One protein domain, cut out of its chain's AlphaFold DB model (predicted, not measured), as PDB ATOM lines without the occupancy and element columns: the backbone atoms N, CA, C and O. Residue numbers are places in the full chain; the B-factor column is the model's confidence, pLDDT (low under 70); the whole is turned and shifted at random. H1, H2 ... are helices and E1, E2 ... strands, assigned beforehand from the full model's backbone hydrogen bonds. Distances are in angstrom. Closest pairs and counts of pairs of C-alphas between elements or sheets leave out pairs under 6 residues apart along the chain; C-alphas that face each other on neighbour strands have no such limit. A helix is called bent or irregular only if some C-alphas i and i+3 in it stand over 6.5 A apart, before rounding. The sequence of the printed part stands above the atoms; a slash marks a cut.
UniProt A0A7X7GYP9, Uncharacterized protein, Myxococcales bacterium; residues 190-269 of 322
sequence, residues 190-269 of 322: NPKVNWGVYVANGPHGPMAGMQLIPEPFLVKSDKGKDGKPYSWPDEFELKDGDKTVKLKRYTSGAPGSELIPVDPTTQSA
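What this domain is: This is residues 190 to 269 of the 322 residues of an uncharacterized protein of Myxococcales bacterium (UniProt A0A7X7GYP9). A long, strongly twisted hairpin of E1 and E2, with the short strand E5 beside E1, makes one sheet, and a second, smaller hairpin of E3 and E4 crosses over it at nearly a right angle, so that the two sheets form a small sandwich, partly face to face. The tip of the long hairpin, round Pro 203, makes one end of the longest axis, the loop round Asp 222 makes the other, and the short helix H1 only grazes the larger sheet. The printed part has 80 residues, with five named strands and then one named helix, in the order E1 E2 E3 E4 E5 H1; the larger sheet runs E2, E1, E5, both sheets are antiparallel, and the class is mostly strand. The whole is compact, with a radius of gyration of the C-alphas of 13.4 A and spans of 42 by 30 by 24 A.

How they stand to each other: In the larger sheet, E1, residues 192 to 202, is the inner strand, and E2, residues 205 to 218, is its antiparallel neighbour at 157 degrees; N 198 and O 209 are 2.8 A apart, within hydrogen-bond range. E2 bends by 87 degrees at residue 215. On the other side of E1, the edge strand E5, residues 259 to 261, is antiparallel to it at 145 degrees, with N 197 and O 260 at 2.8 A. E3, residues 235 to 240, and E4, residues 243 to 248, form an antiparallel hairpin at 149 degrees, with N 245 and O 238 at 2.7 A. The two sheets make a sandwich, two sheets face to face, 10.2 A centre to centre where they face each other, their strands at 89 degrees. The closest C-alphas of E2 and E3 are those of Glu 215 and Leu 238, 6.8 A apart. E4 and E5 are only just apart, at 8.3 A. H1, residues 264 to 269, only grazes the larger sheet with its residues 264 to 267; its closest C-alpha pair with E1 is Pro 264 and Val 193, 5.7 A. In H1, 0 of 2 O i to N i+4 pairs are within hydrogen-bond range, against 2 of 3 O i to N i+3 pairs.

Where its parts are: E1 begins at C-alpha 192, (96.566, 8.246, 11.639), and is 29.5 A long; E2 is 32.2 A long. E3 measures 15.6 A, E4 16.1 A and E5 6.3 A. H1, 9.6 A long, ends at C-alpha 269, (89.563, 9.230, -1.277); it is only just irregular, with C-alphas 265 and 268 6.7 A apart.

The domain as a whole: The C-alphas farthest apart, those of Pro 203 and Asp 222, are 42.0 A apart. The printed part has no cut. The link from E2 to E3, residues 219 to 234, is long. The mean pLDDT of the printed part is 71.0, and residues 220 to 230 and 265 to 269 are among those under 70.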
ATOM      1  N   ASN A 190     102.165   3.861   9.767       68.06
ATOM      2  CA  ASN A 190     101.496   4.256  10.999       68.06
ATOM      3  C   ASN A 190     100.261   5.105  10.664       68.06
ATOM      4  O   ASN A 190     100.314   6.338  10.770       68.06
ATOM      5  N   PRO A 191      99.150   4.478  10.232       70.12
ATOM      6  CA  PRO A 191      97.980   5.220   9.800       70.12
ATOM      7  C   PRO A 191      97.409   6.031  10.957       70.12
ATOM      8  O   PRO A 191      97.206   5.534  12.067       70.12
ATOM      9  N   LYS A 192      97.165   7.313  10.687       74.31
ATOM     10  CA  LYS A 192      96.566   8.246  11.639       74.31
ATOM     11  C   LYS A 192      95.123   8.523  11.263       74.31
ATOM     12  O   LYS A 192      94.776   8.664  10.090       74.31
ATOM     13  N   VAL A 193      94.277   8.632  12.273       76.69
ATOM     14  CA  VAL A 193      92.904   9.081  12.096       76.69
ATOM     15  C   VAL A 193      92.876  10.599  12.194       76.69
ATOM     16  O   VAL A 193      92.957  11.148  13.287       76.69
ATOM     17  N   ASN A 194      92.779  11.278  11.049       76.31
ATOM     18  CA  ASN A 194      92.761  12.744  10.992       76.31
ATOM     19  C   ASN A 194      91.339  13.320  10.999       76.31
ATOM     20  O   ASN A 194      91.152  14.498  11.285       76.31
ATOM     21  N   TRP A 195      90.338  12.500  10.679       78.00
ATOM     22  CA  TRP A 195      88.961  12.939  10.486       78.00
ATOM     23  C   TRP A 195      87.996  12.060  11.266       78.00
ATOM     24  O   TRP A 195      88.167  10.842  11.341       78.00
ATOM     25  N   GLY A 196      86.954  12.682  11.801       80.94
ATOM     26  CA  GLY A 196      85.799  11.994  12.353       80.94
ATOM     27  C   GLY A 196      84.509  12.571  11.785       80.94
ATOM     28  O   GLY A 196      84.442  13.741  11.414       80.94
ATOM     29  N   VAL A 197      83.483  11.735  11.705       83.50
ATOM     30  CA  VAL A 197      82.122  12.135  11.357       83.50
ATOM     31  C   VAL A 197      81.328  12.228  12.647       83.50
ATOM     32  O   VAL A 197      81.164  11.234  13.348       83.50
ATOM     33  N   TYR A 198      80.839  13.418  12.966       79.88
ATOM     34  CA  TYR A 198      79.882  13.610  14.042       79.88
ATOM     35  C   TYR A 198      78.474  13.481  13.474       79.88
ATOM     36  O   TYR A 198      78.116  14.187  12.528       79.88
ATOM     37  N   VAL A 199      77.679  12.579  14.039       79.06
ATOM     38  CA  VAL A 199      76.258  12.457  13.705       79.06
ATOM     39  C   VAL A 199      75.458  13.195  14.769       79.06
ATOM     40  O   VAL A 199      75.685  12.999  15.957       79.06
ATOM     41  N   ALA A 200      74.550  14.062  14.336       73.38
ATOM     42  CA  ALA A 200      73.668  14.842  15.190       73.38
ATOM     43  C   ALA A 200      72.226  14.687  14.718       73.38
ATOM     44  O   ALA A 200      71.960  14.684  13.519       73.38
ATOM     45  N   ASN A 201      71.265  14.649  15.636       71.62
ATOM     46  CA  ASN A 201      69.857  14.708  15.254       71.62
ATOM     47  C   ASN A 201      69.446  16.163  15.004       71.62
ATOM     48  O   ASN A 201      69.383  16.971  15.930       71.62
ATOM     49  N   GLY A 202      69.197  16.498  13.737       71.12
ATOM     50  CA  GLY A 202      68.689  17.796  13.317       71.12
ATOM     51  C   GLY A 202      67.159  17.843  13.229       71.12
ATOM     52  O   GLY A 202      66.498  16.803  13.271       71.12
ATOM     53  N   PRO A 203      66.577  19.038  13.014       74.00
ATOM     54  CA  PRO A 203      65.127  19.226  12.869       74.00
ATOM     55  C   PRO A 203      64.505  18.445  11.700       74.00
ATOM     56  O   PRO A 203      63.295  18.247  11.662       74.00
ATOM     57  N   HIS A 204      65.328  18.014  10.739       76.06
ATOM     58  CA  HIS A 204      64.919  17.325   9.513       76.06
ATOM     59  C   HIS A 204      65.471  15.891   9.407       76.06
ATOM     60  O   HIS A 204      65.455  15.310   8.326       76.06
ATOM     61  N   GLY A 205      65.958  15.319  10.513       72.38
ATOM     62  CA  GLY A 205      66.585  13.996  10.550       72.38
ATOM     63  C   GLY A 205      68.072  14.043  10.926       72.38
ATOM     64  O   GLY A 205      68.595  15.116  11.245       72.38
ATOM     65  N   PRO A 206      68.760  12.889  10.936       75.12
ATOM     66  CA  PRO A 206      70.173  12.819  11.290       75.12
ATOM     67  C   PRO A 206      71.028  13.584  10.271       75.12
ATOM     68  O   PRO A 206      70.948  13.356   9.065       75.12
ATOM     69  N   MET A 207      71.857  14.492  10.772       71.38
ATOM     70  CA  MET A 207      72.850  15.252  10.025       71.38
ATOM     71  C   MET A 207      74.238  14.725  10.376       71.38
ATOM     72  O   MET A 207      74.549  14.524  11.548       71.38
ATOM     73  N   ALA A 208      75.077  14.517   9.366       78.69
ATOM     74  CA  ALA A 208      76.468  14.124   9.544       78.69
ATOM     75  C   ALA A 208      77.380  15.302   9.183       78.69
ATOM     76  O   ALA A 208      77.286  15.850   8.084       78.69
ATOM     77  N   GLY A 209      78.250  15.695  10.109       74.31
ATOM     78  CA  GLY A 209      79.275  16.712   9.905       74.31
ATOM     79  C   GLY A 209      80.661  16.084   9.946       74.31
ATOM     80  O   GLY A 209      80.954  15.285  10.831       74.31
ATOM     81  N   MET A 210      81.523  16.443   8.997       77.38
ATOM     82  CA  MET A 210      82.926  16.034   9.022       77.38
ATOM     83  C   MET A 210      83.734  17.028   9.860       77.38
ATOM     84  O   MET A 210      83.635  18.237   9.654       77.38
ATOM     85  N   GLN A 211      84.542  16.523  10.789       76.62
ATOM     86  CA  GLN A 211      85.368  17.328  11.681       76.62
ATOM     87  C   GLN A 211      86.817  16.837  11.658       76.62
ATOM     88  O   GLN A 211      87.084  15.633  11.693       76.62
ATOM     89  N   LEU A 212      87.757  17.784  11.609       71.94
ATOM     90  CA  LEU A 212      89.177  17.498  11.776       71.94
ATOM     91  C   LEU A 212      89.444  17.141  13.240       71.94
ATOM     92  O   LEU A 212      89.048  17.879  14.142       71.94
ATOM     93  N   ILE A 213      90.133  16.028  13.468       74.69
ATOM     94  CA  ILE A 213      90.572  15.616  14.798       74.69
ATOM     95  C   ILE A 213      91.826  16.435  15.159       74.69
ATOM     96  O   ILE A 213      92.840  16.291  14.472       74.69
ATOM     97  N   PRO A 214      91.798  17.281  16.212       64.75
ATOM     98  CA  PRO A 214      92.921  18.166  16.542       64.75
ATOM     99  C   PRO A 214      94.220  17.425  16.879       64.75
ATOM    100  O   PRO A 214      95.304  17.892  16.538       64.75
ATOM    101  N   GLU A 215      94.113  16.256  17.516       73.56
ATOM    102  CA  GLU A 215      95.235  15.356  17.799       73.56
ATOM    103  C   GLU A 215      94.970  13.988  17.155       73.56
ATOM    104  O   GLU A 215      94.314  13.137  17.759       73.56
ATOM    105  N   PRO A 216      95.426  13.768  15.907       72.00
ATOM    106  CA  PRO A 216      95.228  12.503  15.213       72.00
ATOM    107  C   PRO A 216      95.831  11.332  15.989       72.00
ATOM    108  O   PRO A 216      97.014  11.352  16.340       72.00
ATOM    109  N   PHE A 217      95.042  10.283  16.213       73.31
ATOM    110  CA  PHE A 217      95.499   9.082  16.912       73.31
ATOM    111  C   PHE A 217      95.914   7.979  15.932       73.31
ATOM    112  O   PHE A 217      95.443   7.913  14.795       73.31
ATOM    113  N   LEU A 218      96.816   7.108  16.382       71.56
ATOM    114  CA  LEU A 218      97.340   5.995  15.594       71.56
ATOM    115  C   LEU A 218      96.394   4.794  15.635       71.56
ATOM    116  O   LEU A 218      95.946   4.384  16.707       71.56
ATOM    117  N   VAL A 219      96.167   4.175  14.480       72.62
ATOM    118  CA  VAL A 219      95.701   2.786  14.407       72.62
ATOM    119  C   VAL A 219      96.930   1.887  14.266       72.62
ATOM    120  O   VAL A 219      97.813   2.153  13.453       72.62
ATOM    121  N   LYS A 220      97.050   0.854  15.104       64.12
ATOM    122  CA  LYS A 220      98.251   0.005  15.112       64.12
ATOM    123  C   LYS A 220      98.288  -0.828  13.835       64.12
ATOM    124  O   LYS A 220      97.348  -1.576  13.583       64.12
ATOM    125  N   SER A 221      99.376  -0.758  13.074       54.56
ATOM    126  CA  SER A 221      99.616  -1.542  11.849       54.56
ATOM    127  C   SER A 221      99.894  -3.032  12.087       54.56
ATOM    128  O   SER A 221     100.337  -3.746  11.187       54.56
ATOM    129  N   ASP A 222      99.566  -3.547  13.273       53.66
ATOM    130  CA  ASP A 222      99.427  -4.982  13.475       53.66
ATOM    131  C   ASP A 222      98.285  -5.454  12.571       53.66
ATOM    132  O   ASP A 222      97.159  -4.960  12.703       53.66
ATOM    133  N   LYS A 223      98.585  -6.364  11.625       51.88
ATOM    134  CA  LYS A 223      97.606  -6.941  10.686       51.88
ATOM    135  C   LYS A 223      96.318  -7.232  11.446       51.88
ATOM    136  O   LYS A 223      96.299  -8.088  12.334       51.88
ATOM    137  N   GLY A 224      95.270  -6.477  11.131       52.03
ATOM    138  CA  GLY A 224      94.013  -6.578  11.844       52.03
ATOM    139  C   GLY A 224      93.468  -7.994  11.713       52.03
ATOM    140  O   GLY A 224      93.633  -8.650  10.678       52.03
ATOM    141  N   LYS A 225      92.768  -8.462  12.749       52.16
ATOM    142  CA  LYS A 225      91.785  -9.528  12.539       52.16
ATOM    143  C   LYS A 225      90.866  -9.052  11.398       52.16
ATOM    144  O   LYS A 225      90.537  -7.868  11.340       52.16
ATOM    145  N   ASP A 226      90.551  -9.943  10.459       54.72
ATOM    146  CA  ASP A 226      89.654  -9.706   9.310       54.72
ATOM    147  C   ASP A 226      90.277  -9.104   8.028       54.72
ATOM    148  O   ASP A 226      89.567  -8.551   7.190       54.72
ATOM    149  N   GLY A 227      91.594  -9.226   7.821       55.03
ATOM    150  CA  GLY A 227      92.229  -8.879   6.535       55.03
ATOM    151  C   GLY A 227      92.411  -7.376   6.285       55.03
ATOM    152  O   GLY A 227      92.768  -6.972   5.179       55.03
ATOM    153  N   LYS A 228      92.197  -6.545   7.312       60.12
ATOM    154  CA  LYS A 228      92.458  -5.100   7.273       60.12
ATOM    155  C   LYS A 228      93.944  -4.798   7.530       60.12
ATOM    156  O   LYS A 228      94.582  -5.506   8.313       60.12
ATOM    157  N   PRO A 229      94.507  -3.739   6.913       61.41
ATOM    158  CA  PRO A 229      95.938  -3.426   7.007       61.41
ATOM    159  C   PRO A 229      96.393  -2.979   8.405       61.41
ATOM    160  O   PRO A 229      97.591  -2.907   8.654       61.41
ATOM    161  N   TYR A 230      95.461  -2.694   9.315       69.44
ATOM    162  CA  TYR A 230      95.736  -2.265  10.682       69.44
ATOM    163  C   TYR A 230      94.590  -2.676  11.623       69.44
ATOM    164  O   TYR A 230      93.494  -3.042  11.186       69.44
ATOM    165  N   SER A 231      94.839  -2.586  12.927       72.81
ATOM    166  CA  SER A 231      93.879  -2.830  14.000       72.81
ATOM    167  C   SER A 231      93.381  -1.520  14.615       72.81
ATOM    168  O   SER A 231      94.142  -0.597  14.914       72.81
ATOM    169  N   TRP A 232      92.063  -1.433  14.785       75.56
ATOM    170  CA  TRP A 232      91.418  -0.290  15.422       75.56
ATOM    171  C   TRP A 232      91.492  -0.405  16.949       75.56
ATOM    172  O   TRP A 232      91.199  -1.484  17.467       75.56
ATOM    173  N   PRO A 233      91.804   0.680  17.676       75.12
ATOM    174  CA  PRO A 233      91.704   0.680  19.129       75.12
ATOM    175  C   PRO A 233      90.235   0.615  19.584       75.12
ATOM    176  O   PRO A 233      89.330   1.098  18.895       75.12
ATOM    177  N   ASP A 234      89.995   0.016  20.751       75.62
ATOM    178  CA  ASP A 234      88.657  -0.049  21.361       75.62
ATOM    179  C   ASP A 234      88.245   1.287  21.995       75.62
ATOM    180  O   ASP A 234      87.064   1.637  22.005       75.62
ATOM    181  N   GLU A 235      89.226   2.063  22.461       75.69
ATOM    182  CA  GLU A 235      89.056   3.406  23.008       75.69
ATOM    183  C   GLU A 235      90.128   4.340  22.444       75.69
ATOM    184  O   GLU A 235      91.271   3.932  22.234       75.69
ATOM    185  N   PHE A 236      89.767   5.597  22.207       76.44
ATOM    186  CA  PHE A 236      90.694   6.642  21.781       76.44
ATOM    187  C   PHE A 236      90.441   7.932  22.559       76.44
ATOM    188  O   PHE A 236      89.332   8.198  23.026       76.44
ATOM    189  N   GLU A 237      91.495   8.721  22.735       77.25
ATOM    190  CA  GLU A 237      91.450   9.994  23.450       77.25
ATOM    191  C   GLU A 237      91.336  11.146  22.453       77.25
ATOM    192  O   GLU A 237      92.050  11.174  21.452       77.25
ATOM    193  N   LEU A 238      90.447  12.100  22.728       71.25
ATOM    194  CA  LEU A 238      90.313  13.345  21.978       71.25
ATOM    195  C   LEU A 238      90.379  14.531  22.923       71.25
ATOM    196  O   LEU A 238      89.801  14.491  24.006       71.25
ATOM    197  N   LYS A 239      91.017  15.616  22.495       67.31
ATOM    198  CA  LYS A 239      90.906  16.895  23.194       67.31
ATOM    199  C   LYS A 239      89.670  17.651  22.722       67.31
ATOM    200  O   LYS A 239      89.546  17.956  21.538       67.31
ATOM    201  N   ASP A 240      88.790  17.963  23.663       65.62
ATOM    202  CA  ASP A 240      87.683  18.902  23.509       65.62
ATOM    203  C   ASP A 240      88.006  20.155  24.339       65.62
ATOM    204  O   ASP A 240      87.861  20.180  25.567       65.62
ATOM    205  N   GLY A 241      88.590  21.160  23.679       67.38
ATOM    206  CA  GLY A 241      89.219  22.300  24.352       67.38
ATOM    207  C   GLY A 241      90.386  21.859  25.247       67.38
ATOM    208  O   GLY A 241      91.293  21.165  24.793       67.38
ATOM    209  N   ASP A 242      90.345  22.232  26.529       70.50
ATOM    210  CA  ASP A 242      91.371  21.871  27.523       70.50
ATOM    211  C   ASP A 242      91.166  20.477  28.152       70.50
ATOM    212  O   ASP A 242      91.930  20.069  29.031       70.50
ATOM    213  N   LYS A 243      90.123  19.734  27.755       72.50
ATOM    214  CA  LYS A 243      89.772  18.438  28.357       72.50
ATOM    215  C   LYS A 243      90.086  17.281  27.417       72.50
ATOM    216  O   LYS A 243      89.614  17.251  26.287       72.50
ATOM    217  N   THR A 244      90.799  16.278  27.922       76.94
ATOM    218  CA  THR A 244      90.946  14.985  27.245       76.94
ATOM    219  C   THR A 244      89.735  14.102  27.547       76.94
ATOM    220  O   THR A 244      89.477  13.759  28.702       76.94
ATOM    221  N   VAL A 245      88.994  13.720  26.512       76.69
ATOM    222  CA  VAL A 245      87.826  12.838  26.564       76.69
ATOM    223  C   VAL A 245      88.212  11.471  26.005       76.69
ATOM    224  O   VAL A 245      88.666  11.360  24.869       76.69
ATOM    225  N   LYS A 246      88.010  10.416  26.801       78.12
ATOM    226  CA  LYS A 246      88.107   9.022  26.346       78.12
ATOM    227  C   LYS A 246      86.799   8.611  25.690       78.12
ATOM    228  O   LYS A 246      85.760   8.601  26.348       78.12
ATOM    229  N   LEU A 247      86.855   8.262  24.413       74.75
ATOM    230  CA  LEU A 247      85.711   7.796  23.643       74.75
ATOM    231  C   LEU A 247      85.881   6.321  23.301       74.75
ATOM    232  O   LEU A 247      86.939   5.890  22.842       74.75
ATOM    233  N   LYS A 248      84.810   5.549  23.497       78.38
ATOM    234  CA  LYS A 248      84.721   4.181  22.987       78.38
ATOM    235  C   LYS A 248      84.457   4.222  21.493       78.38
ATOM    236  O   LYS A 248      83.633   5.007  21.025       78.38
ATOM    237  N   ARG A 249      85.135   3.356  20.742       76.69
ATOM    238  CA  ARG A 249      84.892   3.220  19.310       76.69
ATOM    239  C   ARG A 249      83.483   2.695  19.075       76.69
ATOM    240  O   ARG A 249      83.106   1.639  19.580       76.69
ATOM    241  N   TYR A 250      82.734   3.421  18.258       77.44
ATOM    242  CA  TYR A 250      81.423   2.995  17.802       77.44
ATOM    243  C   TYR A 250      81.536   1.728  16.938       77.44
ATOM    244  O   TYR A 250      82.297   1.698  15.969       77.44
ATOM    245  N   THR A 251      80.797   0.673  17.293       75.19
ATOM    246  CA  THR A 251      80.829  -0.627  16.592       75.19
ATOM    247  C   THR A 251      79.468  -1.060  16.053       75.19
ATOM    248  O   THR A 251      79.413  -1.720  15.019       75.19
ATOM    249  N   SER A 252      78.373  -0.703  16.728       75.19
ATOM    250  CA  SER A 252      77.000  -1.040  16.332       75.19
ATOM    251  C   SER A 252      75.986  -0.174  17.088       75.19
ATOM    252  O   SER A 252      76.309   0.348  18.152       75.19
ATOM    253  N   GLY A 253      74.763  -0.048  16.560       72.81
ATOM    254  CA  GLY A 253      73.671   0.705  17.188       72.81
ATOM    255  C   GLY A 253      73.052   1.756  16.265       72.81
ATOM    256  O   GLY A 253      73.224   1.699  15.046       72.81
ATOM    257  N   ALA A 254      72.319   2.703  16.854       67.94
ATOM    258  CA  ALA A 254      71.922   3.937  16.185       67.94
ATOM    259  C   ALA A 254      72.920   5.045  16.567       67.94
ATOM    260  O   ALA A 254      73.126   5.256  17.764       67.94
ATOM    261  N   PRO A 255      73.524   5.751  15.595       63.97
ATOM    262  CA  PRO A 255      74.490   6.800  15.893       63.97
ATOM    263  C   PRO A 255      73.767   7.986  16.541       63.97
ATOM    264  O   PRO A 255      72.844   8.555  15.959       63.97
ATOM    265  N   GLY A 256      74.150   8.312  17.776       65.44
ATOM    266  CA  GLY A 256      73.521   9.373  18.564       65.44
ATOM    267  C   GLY A 256      74.244  10.709  18.413       65.44
ATOM    268  O   GLY A 256      73.824  11.566  17.645       65.44
ATOM    269  N   SER A 257      75.320  10.867  19.185       63.84
ATOM    270  CA  SER A 257      76.170  12.066  19.272       63.84
ATOM    271  C   SER A 257      77.651  11.680  19.340       63.84
ATOM    272  O   SER A 257      78.444  12.295  20.051       63.84
ATOM    273  N   GLU A 258      78.007  10.575  18.697       69.00
ATOM    274  CA  GLU A 258      79.335   9.978  18.775       69.00
ATOM    275  C   GLU A 258      80.166  10.419  17.571       69.00
ATOM    276  O   GLU A 258      79.660  10.539  16.452       69.00
ATOM    277  N   LEU A 259      81.457  10.658  17.801       74.56
ATOM    278  CA  LEU A 259      82.404  10.849  16.712       74.56
ATOM    279  C   LEU A 259      82.763   9.476  16.132       74.56
ATOM    280  O   LEU A 259      83.333   8.637  16.828       74.56
ATOM    281  N   ILE A 260      82.461   9.267  14.855       83.50
ATOM    282  CA  ILE A 260      82.807   8.063  14.101       83.50
ATOM    283  C   ILE A 260      84.122   8.327  13.350       83.50
ATOM    284  O   ILE A 260      84.129   9.128  12.415       83.50
ATOM    285  N   PRO A 261      85.246   7.691  13.723       80.56
ATOM    286  CA  PRO A 261      86.524   7.872  13.038       80.56
ATOM    287  C   PRO A 261      86.447   7.474  11.560       80.56
ATOM    288  O   PRO A 261      85.933   6.405  11.230       80.56
ATOM    289  N   VAL A 262      86.999   8.298  10.668       79.88
ATOM    290  CA  VAL A 262      87.117   7.958   9.242       79.88
ATOM    291  C   VAL A 262      88.312   7.039   9.044       79.88
ATOM    292  O   VAL A 262      89.423   7.353   9.477       79.88
ATOM    293  N   ASP A 263      88.094   5.930   8.342       76.25
ATOM    294  CA  ASP A 263      89.124   4.944   8.027       76.25
ATOM    295  C   ASP A 263      90.318   5.595   7.301       76.25
ATOM    296  O   ASP A 263      90.125   6.110   6.195       76.25
ATOM    297  N   PRO A 264      91.542   5.570   7.876       73.62
ATOM    298  CA  PRO A 264      92.747   6.112   7.249       73.62
ATOM    299  C   PRO A 264      92.978   5.702   5.791       73.62
ATOM    300  O   PRO A 264      93.460   6.517   5.011       73.62
ATOM    301  N   THR A 265      92.600   4.483   5.388       69.31
ATOM    302  CA  THR A 265      92.742   4.020   3.993       69.31
ATOM    303  C   THR A 265      91.759   4.690   3.036       69.31
ATOM    304  O   THR A 265      92.015   4.747   1.837       69.31
ATOM    305  N   THR A 266      90.654   5.223   3.558       68.31
ATOM    306  CA  THR A 266      89.627   5.942   2.789       68.31
ATOM    307  C   THR A 266      89.754   7.459   2.906       68.31
ATOM    308  O   THR A 266      89.158   8.183   2.112       68.31
ATOM    309  N   GLN A 267      90.561   7.964   3.848       65.00
ATOM    310  CA  GLN A 267      90.765   9.404   4.035       65.00
ATOM    311  C   GLN A 267      91.317  10.074   2.774       65.00
ATOM    312  O   GLN A 267      90.877  11.166   2.439       65.00
ATOM    313  N   SER A 268      92.212   9.411   2.036       55.19
ATOM    314  CA  SER A 268      92.759   9.922   0.772       55.19
ATOM    315  C   SER A 268      91.730   9.998  -0.362       55.19
ATOM    316  O   SER A 268      91.906  10.798  -1.277       55.19
ATOM    317  N   ALA A 269      90.650   9.209  -0.297       52.66
ATOM    318  CA  ALA A 269      89.563   9.230  -1.277       52.66
ATOM    319  C   ALA A 269      88.567  10.381  -1.045       52.66
ATOM    320  O   ALA A 269      87.840  10.748  -1.964       52.66
TER     321      ALA A 269